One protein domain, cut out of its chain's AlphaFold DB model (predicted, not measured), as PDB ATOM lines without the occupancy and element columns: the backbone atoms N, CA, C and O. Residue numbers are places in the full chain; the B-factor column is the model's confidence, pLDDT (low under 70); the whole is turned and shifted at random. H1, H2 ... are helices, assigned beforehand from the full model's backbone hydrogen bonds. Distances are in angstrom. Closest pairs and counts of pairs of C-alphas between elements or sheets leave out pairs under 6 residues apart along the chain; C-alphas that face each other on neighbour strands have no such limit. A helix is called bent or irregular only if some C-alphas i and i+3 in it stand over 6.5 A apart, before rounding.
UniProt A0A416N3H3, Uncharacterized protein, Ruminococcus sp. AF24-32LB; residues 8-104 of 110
ATOM      1  N   SER A   8     211.181 129.722 141.337       58.31
ATOM      2  CA  SER A   8     209.934 130.478 141.159       58.31
ATOM      3  C   SER A   8     209.292 130.909 142.483       58.31
ATOM      4  O   SER A   8     208.755 132.010 142.583       58.31
ATOM      5  N   GLN A   9     209.353 130.064 143.519       58.06
ATOM      6  CA  GLN A   9     208.846 130.408 144.851       58.06
ATOM      7  C   GLN A   9     209.763 131.425 145.530       58.06
ATOM      8  O   GLN A   9     209.275 132.329 146.210       58.06
ATOM      9  N   LYS A  10     211.078 131.320 145.308       58.06
ATOM     10  CA  LYS A  10     212.039 132.315 145.787       58.06
ATOM     11  C   LYS A  10     211.806 133.672 145.117       58.06
ATOM     12  O   LYS A  10     211.664 134.663 145.820       58.06
ATOM     13  N   GLN A  11     211.650 133.702 143.793       59.38
ATOM     14  CA  GLN A  11     211.335 134.929 143.058       59.38
ATOM     15  C   GLN A  11     210.020 135.561 143.527       59.38
ATOM     16  O   GLN A  11     209.994 136.754 143.805       59.38
ATOM     17  N   TYR A  12     208.947 134.779 143.687       54.91
ATOM     18  CA  TYR A  12     207.661 135.290 144.179       54.91
ATOM     19  C   TYR A  12     207.772 135.950 145.564       54.91
ATOM     20  O   TYR A  12     207.205 137.019 145.795       54.91
ATOM     21  N   ASN A  13     208.534 135.337 146.472       60.78
ATOM     22  CA  ASN A  13     208.766 135.890 147.804       60.78
ATOM     23  C   ASN A  13     209.692 137.120 147.763       60.78
ATOM     24  O   ASN A  13     209.430 138.088 148.473       60.78
ATOM     25  N   ASP A  14     210.704 137.137 146.893       60.16
ATOM     26  CA  ASP A  14     211.604 138.281 146.697       60.16
ATOM     27  C   ASP A  14     210.855 139.497 146.099       60.16
ATOM     28  O   ASP A  14     211.041 140.624 146.559       60.16
ATOM     29  N   PHE A  15     209.943 139.287 145.138       59.44
ATOM     30  CA  PHE A  15     209.092 140.352 144.580       59.44
ATOM     31  C   PHE A  15     208.119 140.926 145.615       59.44
ATOM     32  O   PHE A  15     207.943 142.145 145.668       59.44
ATOM     33  N   LYS A  16     207.507 140.078 146.455       57.78
ATOM     34  CA  LYS A  16     206.620 140.541 147.533       57.78
ATOM     35  C   LYS A  16     207.374 141.289 148.630       57.78
ATOM     36  O   LYS A  16     206.893 142.321 149.085       57.78
ATOM     37  N   ASN A  17     208.563 140.823 149.005       59.12
ATOM     38  CA  ASN A  17     209.375 141.453 150.049       59.12
ATOM     39  C   ASN A  17     210.068 142.747 149.592       59.12
ATOM     40  O   ASN A  17     210.453 143.547 150.435       59.12
ATOM     41  N   LYS A  18     210.174 143.009 148.280       56.53
ATOM     42  CA  LYS A  18     210.716 144.274 147.743       56.53
ATOM     43  C   LYS A  18     209.834 145.496 148.049       56.53
ATOM     44  O   LYS A  18     210.330 146.617 148.050       56.53
ATOM     45  N   TYR A  19     208.545 145.273 148.307       49.97
ATOM     46  CA  TYR A  19     207.557 146.313 148.608       49.97
ATOM     47  C   TYR A  19     206.900 146.118 149.976       49.97
ATOM     48  O   TYR A  19     205.829 146.667 150.217       49.97
ATOM     49  N   VAL A  20     207.512 145.338 150.874       54.22
ATOM     50  CA  VAL A  20     207.171 145.429 152.295       54.22
ATOM     51  C   VAL A  20     207.851 146.705 152.783       54.22
ATOM     52  O   VAL A  20     209.079 146.726 152.851       54.22
ATOM     53  N   PRO A  21     207.112 147.800 153.038       56.25
ATOM     54  CA  PRO A  21     207.732 149.005 153.558       56.25
ATOM     55  C   PRO A  21     208.358 148.651 154.904       56.25
ATOM     56  O   PRO A  21     207.687 148.060 155.755       56.25
ATOM     57  N   ASP A  22     209.639 148.981 155.088       53.50
ATOM     58  CA  ASP A  22     210.285 148.893 156.393       53.50
ATOM     59  C   ASP A  22     209.345 149.515 157.430       53.50
ATOM     60  O   ASP A  22     208.978 150.689 157.348       53.50
ATOM     61  N   SER A  23     208.918 148.707 158.401       56.41
ATOM     62  CA  SER A  23     207.959 149.110 159.443       56.41
ATOM     63  C   SER A  23     208.457 150.266 160.330       56.41
ATOM     64  O   SER A  23     207.696 150.805 161.131       56.41
ATOM     65  N   HIS A  24     209.711 150.693 160.147       54.50
ATOM     66  CA  HIS A  24     210.313 151.901 160.703       54.50
ATOM     67  C   HIS A  24     210.764 152.848 159.572       54.50
ATOM     68  O   HIS A  24     211.892 153.316 159.522       54.50
ATOM     69  N   MET A  25     209.894 153.169 158.628       50.69
ATOM     70  CA  MET A  25     209.993 154.423 157.885       50.69
ATOM     71  C   MET A  25     208.741 155.198 158.245       50.69
ATOM     72  O   MET A  25     207.693 155.061 157.616       50.69
ATOM     73  N   THR A  26     208.824 155.964 159.334       54.34
ATOM     74  CA  THR A  26     207.811 156.961 159.657       54.34
ATOM     75  C   THR A  26     207.621 157.808 158.405       54.34
ATOM     76  O   THR A  26     208.502 158.575 158.017       54.34
ATOM     77  N   ASN A  27     206.475 157.637 157.741       57.69
ATOM     78  CA  ASN A  27     206.000 158.530 156.696       57.69
ATOM     79  C   ASN A  27     205.743 159.890 157.357       57.69
ATOM     80  O   ASN A  27     204.615 160.302 157.607       57.69
ATOM     81  N   HIS A  28     206.817 160.608 157.676       54.94
ATOM     82  CA  HIS A  28     206.755 161.959 158.199       54.94
ATOM     83  C   HIS A  28     206.110 162.898 157.186       54.94
ATOM     84  O   HIS A  28     205.713 163.979 157.581       54.94
ATOM     85  N   SER A  29     205.994 162.486 155.916       57.22
ATOM     86  CA  SER A  29     205.259 163.161 154.847       57.22
ATOM     87  C   SER A  29     203.756 162.862 154.835       57.22
ATOM     88  O   SER A  29     203.002 163.727 154.410       57.22
ATOM     89  N   SER A  30     203.299 161.693 155.315       59.72
ATOM     90  CA  SER A  30     201.867 161.344 155.273       59.72
ATOM     91  C   SER A  30     201.049 162.035 156.358       59.72
ATOM     92  O   SER A  30     199.843 162.099 156.223       59.72
ATOM     93  N   ARG A  31     201.697 162.545 157.415       68.75
ATOM     94  CA  ARG A  31     201.041 163.237 158.539       68.75
ATOM     95  C   ARG A  31     201.198 164.760 158.523       68.75
ATOM     96  O   ARG A  31     200.777 165.417 159.466       68.75
ATOM     97  N   LYS A  32     201.848 165.343 157.505       77.81
ATOM     98  CA  LYS A  32     202.155 166.795 157.488       77.81
ATOM     99  C   LYS A  32     200.939 167.683 157.272       77.81
ATOM    100  O   LYS A  32     201.033 168.871 157.539       77.81
ATOM    101  N   TYR A  33     199.863 167.110 156.749       81.94
ATOM    102  CA  TYR A  33     198.673 167.845 156.336       81.94
ATOM    103  C   TYR A  33     197.384 167.181 156.836       81.94
ATOM    104  O   TYR A  33     196.304 167.519 156.359       81.94
ATOM    105  N   ASP A  34     197.479 166.229 157.779       83.25
ATOM    106  CA  ASP A  34     196.315 165.538 158.369       83.25
ATOM    107  C   ASP A  34     195.341 166.529 159.032       83.25
ATOM    108  O   ASP A  34     194.136 166.283 159.102       83.25
ATOM    109  N   ASP A  35     195.868 167.658 159.498       85.12
ATOM    110  CA  ASP A  35     195.153 168.764 160.124       85.12
ATOM    111  C   ASP A  35     194.389 169.653 159.128       85.12
ATOM    112  O   ASP A  35     193.406 170.282 159.523       85.12
ATOM    113  N   ILE A  36     194.794 169.691 157.851       86.25
ATOM    114  CA  ILE A  36     194.180 170.558 156.831       86.25
ATOM    115  C   ILE A  36     193.452 169.815 155.705       86.25
ATOM    116  O   ILE A  36     192.586 170.399 155.059       86.25
ATOM    117  N   ILE A  37     193.758 168.537 155.467       88.19
ATOM    118  CA  ILE A  37     193.237 167.784 154.312       88.19
ATOM    119  C   ILE A  37     191.719 167.554 154.362       88.19
ATOM    120  O   ILE A  37     191.076 167.452 153.322       88.19
ATOM    121  N   ASN A  38     191.145 167.511 155.567       88.94
ATOM    122  CA  ASN A  38     189.712 167.304 155.794       88.94
ATOM    123  C   ASN A  38     188.955 168.610 156.093       88.94
ATOM    124  O   ASN A  38     187.784 168.565 156.474       88.94
ATOM    125  N   LEU A  39     189.611 169.771 155.977       90.62
ATOM    126  CA  LEU A  39     188.947 171.051 156.206       90.62
ATOM    127  C   LEU A  39     187.974 171.365 155.061       90.62
ATOM    128  O   LEU A  39     188.267 171.069 153.900       90.62
ATOM    129  N   PRO A  40     186.825 171.996 155.358       92.75
ATOM    130  CA  PRO A  40     185.943 172.483 154.310       92.75
ATOM    131  C   PRO A  40     186.684 173.516 153.453       92.75
ATOM    132  O   PRO A  40     187.330 174.426 153.975       92.75
ATOM    133  N   HIS A  41     186.573 173.387 152.130       86.06
ATOM    134  CA  HIS A  41     187.136 174.372 151.209       86.06
ATOM    135  C   HIS A  41     186.416 175.718 151.397       86.06
ATOM    136  O   HIS A  41     185.189 175.758 151.296       86.06
ATOM    137  N   PRO A  42     187.126 176.830 151.654       87.62
ATOM    138  CA  PRO A  42     186.480 178.114 151.874       87.62
ATOM    139  C   PRO A  42     185.849 178.634 150.578       87.62
ATOM    140  O   PRO A  42     186.514 178.798 149.550       87.62
ATOM    141  N   GLU A  43     184.557 178.946 150.640       88.31
ATOM    142  CA  GLU A  43     183.847 179.654 149.580       88.31
ATOM    143  C   GLU A  43     183.646 181.121 149.968       88.31
ATOM    144  O   GLU A  43     183.198 181.453 151.067       88.31
ATOM    145  N   SER A  44     184.008 182.030 149.066       90.75
ATOM    146  CA  SER A  44     183.871 183.464 149.283       90.75
ATOM    147  C   SER A  44     182.415 183.898 149.140       90.75
ATOM    148  O   SER A  44     181.889 183.956 148.034       90.75
ATOM    149  N   SER A  45     181.787 184.311 150.245       86.81
ATOM    150  CA  SER A  45     180.434 184.890 150.208       86.81
ATOM    151  C   SER A  45     180.372 186.220 149.447       86.81
ATOM    152  O   SER A  45     179.334 186.542 148.878       86.81
ATOM    153  N   SER A  46     181.455 187.005 149.448       94.75
ATOM    154  CA  SER A  46     181.475 188.331 148.811       94.75
ATOM    155  C   SER A  46     181.828 188.295 147.322       94.75
ATOM    156  O   SER A  46     181.499 189.230 146.595       94.75
ATOM    157  N   HIS A  47     182.520 187.251 146.866       90.81
ATOM    158  CA  HIS A  47     182.973 187.115 145.485       90.81
ATOM    159  C   HIS A  47     182.485 185.773 144.962       90.81
ATOM    160  O   HIS A  47     183.163 184.754 145.095       90.81
ATOM    161  N   VAL A  48     181.272 185.774 144.414       90.38
ATOM    162  CA  VAL A  48     180.695 184.581 143.797       90.38
ATOM    163  C   VAL A  48     181.579 184.163 142.625       90.38
ATOM    164  O   VAL A  48     182.075 185.000 141.867       90.38
ATOM    165  N   ARG A  49     181.799 182.857 142.476       90.75
ATOM    166  CA  ARG A  49     182.564 182.345 141.342       90.75
ATOM    167  C   ARG A  49     181.800 182.575 140.044       90.75
ATOM    168  O   ARG A  49     180.604 182.321 139.972       90.75
ATOM    169  N   MET A  50     182.526 182.984 139.008       92.31
ATOM    170  CA  MET A  50     181.973 183.119 137.664       92.31
ATOM    171  C   MET A  50     181.411 181.764 137.194       92.31
ATOM    172  O   MET A  50     182.148 180.760 137.222       92.31
ATOM    173  N   PRO A  51     180.128 181.707 136.787       92.44
ATOM    174  CA  PRO A  51     179.516 180.463 136.353       92.44
ATOM    175  C   PRO A  51     180.177 179.974 135.061       92.44
ATOM    176  O   PRO A  51     180.780 180.744 134.318       92.44
ATOM    177  N   LEU A  52     180.104 178.667 134.796       89.69
ATOM    178  CA  LEU A  52     180.877 178.037 133.720       89.69
ATOM    179  C   LEU A  52     180.562 178.611 132.328       89.69
ATOM    180  O   LEU A  52     181.478 178.767 131.528       89.69
ATOM    181  N   HIS A  53     179.303 178.977 132.072       89.81
ATOM    182  CA  HIS A  53     178.879 179.591 130.810       89.81
ATOM    183  C   HIS A  53     179.506 180.978 130.590       89.81
ATOM    184  O   HIS A  53     179.956 181.275 129.487       89.81
ATOM    185  N   ASP A  54     179.629 181.785 131.647       93.50
ATOM    186  CA  ASP A  54     180.203 183.134 131.563       93.50
ATOM    187  C   ASP A  54     181.719 183.123 131.362       93.50
ATOM    188  O   ASP A  54     182.287 184.094 130.863       93.50
ATOM    189  N   ARG A  55     182.402 182.017 131.688       94.25
ATOM    190  CA  ARG A  55     183.859 181.903 131.485       94.25
ATOM    191  C   ARG A  55     184.257 182.082 130.022       94.25
ATOM    192  O   ARG A  55     185.341 182.595 129.752       94.25
ATOM    193  N   ALA A  56     183.376 181.721 129.084       91.25
ATOM    194  CA  ALA A  56     183.619 181.891 127.655       91.25
ATOM    195  C   ALA A  56     183.785 183.365 127.240       91.25
ATOM    196  O   ALA A  56     184.393 183.639 126.205       91.25
ATOM    197  N   ALA A  57     183.330 184.322 128.061       92.12
ATOM    198  CA  ALA A  57     183.520 185.750 127.814       92.12
ATOM    199  C   ALA A  57     185.003 186.150 127.696       92.12
ATOM    200  O   ALA A  57     185.316 187.127 127.018       92.12
ATOM    201  N   GLN A  58     185.931 185.375 128.272       94.19
ATOM    202  CA  GLN A  58     187.375 185.586 128.094       94.19
ATOM    203  C   GLN A  58     187.811 185.498 126.622       94.19
ATOM    204  O   GLN A  58     188.801 186.116 126.236       94.19
ATOM    205  N   PHE A  59     187.057 184.770 125.791       92.12
ATOM    206  CA  PHE A  59     187.328 184.600 124.363       92.12
ATOM    207  C   PHE A  59     186.586 185.604 123.470       92.12
ATOM    208  O   PHE A  59     186.813 185.617 122.260       92.12
ATOM    209  N   ALA A  60     185.769 186.495 124.046       92.94
ATOM    210  CA  ALA A  60     185.104 187.581 123.326       92.94
ATOM    211  C   ALA A  60     186.019 188.391 122.377       92.94
ATOM    212  O   ALA A  60     185.582 188.650 121.253       92.94
ATOM    213  N   PRO A  61     187.273 188.764 122.726       95.56
ATOM    214  CA  PRO A  61     188.131 189.528 121.811       95.56
ATOM    215  C   PRO A  61     188.440 188.811 120.487       95.56
ATOM    216  O   PRO A  61     188.733 189.473 119.494       95.56
ATOM    217  N   PHE A  62     188.354 187.478 120.434       93.31
ATOM    218  CA  PHE A  62     188.660 186.705 119.225       93.31
ATOM    219  C   PHE A  62     187.460 186.531 118.293       93.31
ATOM    220  O   PHE A  62     187.639 186.109 117.152       93.31
ATOM    221  N   ALA A  63     186.253 186.909 118.722       92.12
ATOM    222  CA  ALA A  63     185.044 186.796 117.910       92.12
ATOM    223  C   ALA A  63     185.097 187.641 116.624       92.12
ATOM    224  O   ALA A  63     184.459 187.296 115.632       92.12
ATOM    225  N   ALA A  64     185.879 188.726 116.624       93.06
ATOM    226  CA  ALA A  64     186.083 189.573 115.451       93.06
ATOM    227  C   ALA A  64     187.007 188.940 114.393       93.06
ATOM    228  O   ALA A  64     187.036 189.405 113.252       93.06
ATOM    229  N   LEU A  65     187.778 187.905 114.751       95.00
ATOM    230  CA  LEU A  65     188.682 187.246 113.815       95.00
ATOM    231  C   LEU A  65     187.902 186.394 112.814       95.00
ATOM    232  O   LEU A  65     187.042 185.582 113.172       95.00
ATOM    233  N   THR A  66     188.267 186.521 111.540       94.06
ATOM    234  CA  THR A  66     187.756 185.639 110.495       94.06
ATOM    235  C   THR A  66     188.189 184.201 110.789       94.06
ATOM    236  O   THR A  66     189.357 183.915 111.040       94.06
ATOM    237  N   GLY A  67     187.230 183.273 110.796       90.88
ATOM    238  CA  GLY A  67     187.492 181.854 111.058       90.88
ATOM    239  C   GLY A  67     187.366 181.404 112.517       90.88
ATOM    240  O   GLY A  67     187.401 180.198 112.748       90.88
ATOM    241  N   HIS A  68     187.125 182.298 113.485       93.44
ATOM    242  CA  HIS A  68     186.899 181.900 114.885       93.44
ATOM    243  C   HIS A  68     185.710 180.932 115.038       93.44
ATOM    244  O   HIS A  68     185.850 179.861 115.622       93.44
ATOM    245  N   GLY A  69     184.563 181.248 114.422       92.56
ATOM    246  CA  GLY A  69     183.394 180.361 114.439       92.56
ATOM    247  C   GLY A  69     183.656 178.998 113.786       92.56
ATOM    248  O   GLY A  69     183.190 177.978 114.283       92.56
ATOM    249  N   LYS A  70     184.473 178.965 112.725       94.00
ATOM    250  CA  LYS A  70     184.877 177.716 112.064       94.00
ATOM    251  C   LYS A  70     185.778 176.869 112.965       94.00
ATOM    252  O   LYS A  70     185.616 175.659 113.014       94.00
ATOM    253  N   ALA A  71     186.703 177.493 113.693       91.19
ATOM    254  CA  ALA A  71     187.555 176.784 114.642       91.19
ATOM    255  C   ALA A  71     186.729 176.127 115.761       91.19
ATOM    256  O   ALA A  71     186.951 174.958 116.057       91.19
ATOM    257  N   ILE A  72     185.731 176.836 116.309       91.62
ATOM    258  CA  ILE A  72     184.810 176.284 117.317       91.62
ATOM    259  C   ILE A  72     184.064 175.060 116.768       91.62
ATOM    260  O   ILE A  72     183.999 174.036 117.444       91.62
ATOM    261  N   GLN A  73     183.524 175.154 115.549       93.25
ATOM    262  CA  GLN A  73     182.803 174.048 114.910       93.25
ATOM    263  C   GLN A  73     183.696 172.822 114.711       93.25
ATOM    264  O   GLN A  73     183.335 171.736 115.149       93.25
ATOM    265  N   ASN A  74     184.892 173.007 114.149       91.31
ATOM    266  CA  ASN A  74     185.840 171.912 113.941       91.31
ATOM    267  C   ASN A  74     186.199 171.202 115.260       91.31
ATOM    268  O   ASN A  74     186.329 169.982 115.295       91.31
ATOM    269  N   THR A  75     186.380 171.957 116.351       88.88
ATOM    270  CA  THR A  75     186.662 171.377 117.671       88.88
ATOM    271  C   THR A  75     185.459 170.618 118.228       88.88
ATOM    272  O   THR A  75     185.648 169.564 118.832       88.88
ATOM    273  N   ALA A  76     184.239 171.119 118.018       90.81
ATOM    274  CA  ALA A  76     183.021 170.425 118.428       90.81
ATOM    275  C   ALA A  76     182.859 169.087 117.690       90.81
ATOM    276  O   ALA A  76     182.608 168.072 118.334       90.81
ATOM    277  N   GLU A  77     183.082 169.074 116.373       92.81
ATOM    278  CA  GLU A  77     183.054 167.857 115.549       92.81
ATOM    279  C   GLU A  77     184.114 166.847 116.003       92.81
ATOM    280  O   GLU A  77     183.792 165.688 116.255       92.81
ATOM    281  N   ALA A  78     185.358 167.297 116.206       91.06
ATOM    282  CA  ALA A  78     186.427 166.437 116.708       91.06
ATOM    283  C   ALA A  78     186.070 165.824 118.072       91.06
ATOM    284  O   ALA A  78     186.223 164.621 118.254       91.06
ATOM    285  N   MET A  79     185.541 166.607 119.021       87.44
ATOM    286  CA  MET A  79     185.086 166.070 120.312       87.44
ATOM    287  C   MET A  79     183.961 165.043 120.164       87.44
ATOM    288  O   MET A  79     183.940 164.050 120.891       87.44
ATOM    289  N   GLU A  80     183.016 165.281 119.255       87.81
ATOM    290  CA  GLU A  80     181.915 164.357 119.001       87.81
ATOM    291  C   GLU A  80     182.427 163.028 118.430       87.81
ATOM    292  O   GLU A  80     181.988 161.958 118.856       87.81
ATOM    293  N   ASP A  81     183.392 163.080 117.516       87.12
ATOM    294  CA  ASP A  81     184.014 161.897 116.921       87.12
ATOM    295  C   ASP A  81     184.862 161.114 117.933       87.12
ATOM    296  O   ASP A  81     184.783 159.883 117.986       87.12
ATOM    297  N   GLU A  82     185.609 161.808 118.794       84.19
ATOM    298  CA  GLU A  82     186.353 161.192 119.900       84.19
ATOM    299  C   GLU A  82     185.401 160.506 120.899       84.19
ATOM    300  O   GLU A  82     185.654 159.370 121.312       84.19
ATOM    301  N   MET A  83     184.259 161.136 121.214       81.81
ATOM    302  CA  MET A  83     183.217 160.553 122.069       81.81
ATOM    303  C   MET A  83     182.570 159.316 121.427       81.81
ATOM    304  O   MET A  83     182.393 158.297 122.099       81.81
ATOM    305  N   LYS A  84     182.239 159.369 120.128       83.31
ATOM    306  CA  LYS A  84     181.683 158.227 119.373       83.31
ATOM    307  C   LYS A  84     182.635 157.036 119.348       83.31
ATOM    308  O   LYS A  84     182.183 155.894 119.391       83.31
ATOM    309  N   LEU A  85     183.941 157.294 119.283       83.38
ATOM    310  CA  LEU A  85     184.968 156.255 119.257       83.38
ATOM    311  C   LEU A  85     185.179 155.591 120.631       83.38
ATOM    312  O   LEU A  85     185.968 154.654 120.739       83.38
ATOM    313  N   GLY A  86     184.465 156.038 121.671       74.56
ATOM    314  CA  GLY A  86     184.528 155.454 123.009       74.56
ATOM    315  C   GLY A  86     185.897 155.609 123.663       74.56
ATOM    316  O   GLY A  86     186.194 154.901 124.623       74.56
ATOM    317  N   LYS A  87     186.730 156.517 123.140       63.09
ATOM    318  CA  LYS A  87     187.929 156.953 123.838       63.09
ATOM    319  C   LYS A  87     187.433 157.614 125.113       63.09
ATOM    320  O   LYS A  87     186.637 158.557 125.057       63.09
ATOM    321  N   ASP A  88     187.835 157.077 126.259       57.66
ATOM    322  CA  ASP A  88     187.685 157.839 127.481       57.66
ATOM    323  C   ASP A  88     188.403 159.166 127.235       57.66
ATOM    324  O   ASP A  88     189.483 159.188 126.647       57.66
ATOM    325  N   VAL A  89     187.765 160.286 127.581       55.78
ATOM    326  CA  VAL A  89     188.475 161.564 127.630       55.78
ATOM    327  C   VAL A  89     189.544 161.356 128.689       55.78
ATOM    328  O   VAL A  89     189.275 161.481 129.884       55.78
ATOM    329  N   THR A  90     190.724 160.922 128.254       52.94
ATOM    330  CA  THR A  90     191.857 160.684 129.119       52.94
ATOM    331  C   THR A  90     192.178 162.039 129.720       52.94
ATOM    332  O   THR A  90     192.738 162.927 129.082       52.94
ATOM    333  N   LEU A  91     191.821 162.212 130.989       51.12
ATOM    334  CA  LEU A  91     192.301 163.288 131.856       51.12
ATOM    335  C   LEU A  91     193.816 163.119 132.133       51.12
ATOM    336  O   LEU A  91     194.267 163.335 133.251       51.12
ATOM    337  N   PHE A  92     194.584 162.630 131.152       49.94
ATOM    338  CA  PHE A  92     195.942 162.108 131.299       49.94
ATOM    339  C   PHE A  92     196.873 162.461 130.129       49.94
ATOM    340  O   PHE A  92     197.931 161.867 129.976       49.94
ATOM    341  N   GLU A  93     196.507 163.446 129.319       55.12
ATOM    342  CA  GLU A  93     197.464 164.178 128.484       55.12
ATOM    343  C   GLU A  93     197.356 165.649 128.893       55.12
ATOM    344  O   GLU A  93     196.951 166.516 128.121       55.12
ATOM    345  N   ASP A  94     197.648 165.934 130.167       51.62
ATOM    346  CA  ASP A  94     197.907 167.307 130.578       51.62
ATOM    347  C   ASP A  94     199.101 167.795 129.737       51.62
ATOM    348  O   ASP A  94     200.198 167.248 129.868       51.62
ATOM    349  N   PRO A  95     198.967 168.846 128.900       57.50
ATOM    350  CA  PRO A  95     200.087 169.368 128.105       57.50
ATOM    351  C   PRO A  95     201.217 169.945 128.978       57.50
ATOM    352  O   PRO A  95     202.248 170.383 128.470       57.50
ATOM    353  N   ALA A  96     201.008 169.967 130.297       55.59
ATOM    354  CA  ALA A  96     201.955 170.348 131.324       55.59
ATOM    355  C   ALA A  96     202.533 169.147 132.099       55.59
ATOM    356  O   ALA A  96     203.200 169.395 133.104       55.59
ATOM    357  N   ASP A  97     202.310 167.890 131.680       58.31
ATOM    358  CA  ASP A  97     202.916 166.726 132.341       58.31
ATOM    359  C   ASP A  97     204.455 166.859 132.309       58.31
ATOM    360  O   ASP A  97     205.084 166.752 131.244       58.31
ATOM    361  N   PRO A  98     205.104 167.107 133.465       57.38
ATOM    362  CA  PRO A  98     206.544 167.316 133.516       57.38
ATOM    363  C   PRO A  98     207.331 166.067 133.096       57.38
ATOM    364  O   PRO A  98     208.522 166.191 132.788       57.38
ATOM    365  N   ALA A  99     206.705 164.883 133.046       54.34
ATOM    366  CA  ALA A  99     207.339 163.649 132.589       54.34
ATOM    367  C   ALA A  99     207.706 163.681 131.091       54.34
ATOM    368  O   ALA A  99     208.725 163.096 130.702       54.34
ATOM    369  N   LEU A 100     206.953 164.424 130.267       51.94
ATOM    370  CA  LEU A 100     207.245 164.602 128.838       51.94
ATOM    371  C   LEU A 100     208.438 165.546 128.601       51.94
ATOM    372  O   LEU A 100     209.288 165.267 127.755       51.94
ATOM    373  N   TRP A 101     208.571 166.617 129.396       57.06
ATOM    374  CA  TRP A 101     209.743 167.514 129.384       57.06
ATOM    375  C   TRP A 101     211.005 166.830 129.945       57.06
ATOM    376  O   TRP A 101     212.106 167.020 129.424       57.06
ATOM    377  N   ALA A 102     210.853 165.990 130.974       54.72
ATOM    378  CA  ALA A 102     211.969 165.354 131.677       54.72
ATOM    379  C   ALA A 102     212.705 164.283 130.848       54.72
ATOM    380  O   ALA A 102     213.865 163.975 131.134       54.72
ATOM    381  N   CYS A 103     212.071 163.721 129.814       48.75
ATOM    382  CA  CYS A 103     212.693 162.708 128.955       48.75
ATOM    383  C   CYS A 103     213.555 163.285 127.818       48.75
ATOM    384  O   CYS A 103     214.307 162.536 127.187       48.75
ATOM    385  N   SER A 104     213.540 164.603 127.590       55.25
ATOM    386  CA  SER A 104     214.477 165.250 126.668       55.25
ATOM    387  C   SER A 104     215.837 165.443 127.344       55.25
ATOM    388  O   SER A 104     216.201 166.526 127.802       55.25
TER     389      SER A 104
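What this domain is: This is residues 8 to 104 of the 110 residues of an uncharacterized protein of Ruminococcus sp. AF24-32LB (UniProt A0A416N3H3). The chain makes a wide, open arc with a hollow middle: the longest helix, H3, and the shorter H2 come together near their ends as a V at one end of the arc, and a long strip with no named element, residues 18 to 53, sweeps from H2 to the lone helix H1 at the other end. Past H3, residues 85 to 97 lead away from the arc, out to one side of it, to the small helix H4, and no helix touches another. The printed part has 97 residues with four named helices, H1, H2, H3 and H4 in this order, and no named strand; the class is all helix, though under half of the residues, 43 of 97, are in named elements. The whole is extended, with a radius of gyration of the C-alphas of 24.3 A, and its C-alphas span 68 by 45 by 31 A.

Where its parts are: The longest helix is H3, residues 68 to 84, with 17 residues and 24.7 A from first to last C-alpha; it begins at C-alpha 68 at (186.899, 181.900, 114.885) and ends at C-alpha 84 at (181.683, 158.227, 119.373). Before it comes H2, residues 54 to 64, which is 18.3 A long. H2 is irregular: C-alphas 58 and 61 are 7.5 A apart, against about 5 A in a regular helix, and its line is a rough one. H1, residues 8 to 17, is 14.1 A long and begins at C-alpha 8 at (209.934, 130.478, 141.159). The last helix is the five-residue H4, residues 98 to 102, which ends at C-alpha 102 at (211.969, 165.354, 131.677). In the long stretch before H2, C-alpha 36 is at (194.180, 170.558, 156.831).

How they stand to each other: H3 and H2 are close but not clearly touching, with 2 pairs of C-alphas within 8 A. Their closest C-alphas are those of His 68 and Phe 62, 6.7 A apart. Their lines stand at a steep tilt of 50 degrees, they run opposite ways, and their centres are 17.6 A apart. H3 is apart from H4, which follows it in the chain, and H3 is apart from H1. H2 is apart from H1 and from H4, and H1 is apart from H4. In H1, H3 and H4 every O i to N i+4 pair is within hydrogen-bond range. In H2, 0 of 7 such pairs are within range, while 6 of its 8 pairs of O i and N i+3 are.

The domain as a whole: The two C-alphas farthest apart are those of Gln 9 in H1 and Ala 64 in H2, at 69.9 A, and the first and last printed C-alphas, those of Ser 8 and Ser 104, are 37.9 A apart. The link from H2 to H3 is tight, with 3 residues between them. The link from H1 to H2 is long, with 36 residues, whose C-alphas lie 18 to 33 A from the mean of all C-alphas. The link from H3 to H4 is also long, with 13 residues, at 6 to 22 A from that mean. Among the stretches that stand free are residues 8 to 58, of which 8 to 17 belong to H1 and 54 to 58 to H2, and residues 90 to 104, of which 98 to 102 belong to H4. The printed part has no cut. The mean pLDDT of the printed part is 75.1; it is 93 in H2 and 90 in H3, but 59 in H1 and 55 in H4. The model's confidence is under 70 in 42 residues, namely residues 8 to 31 and residues 87 to 104.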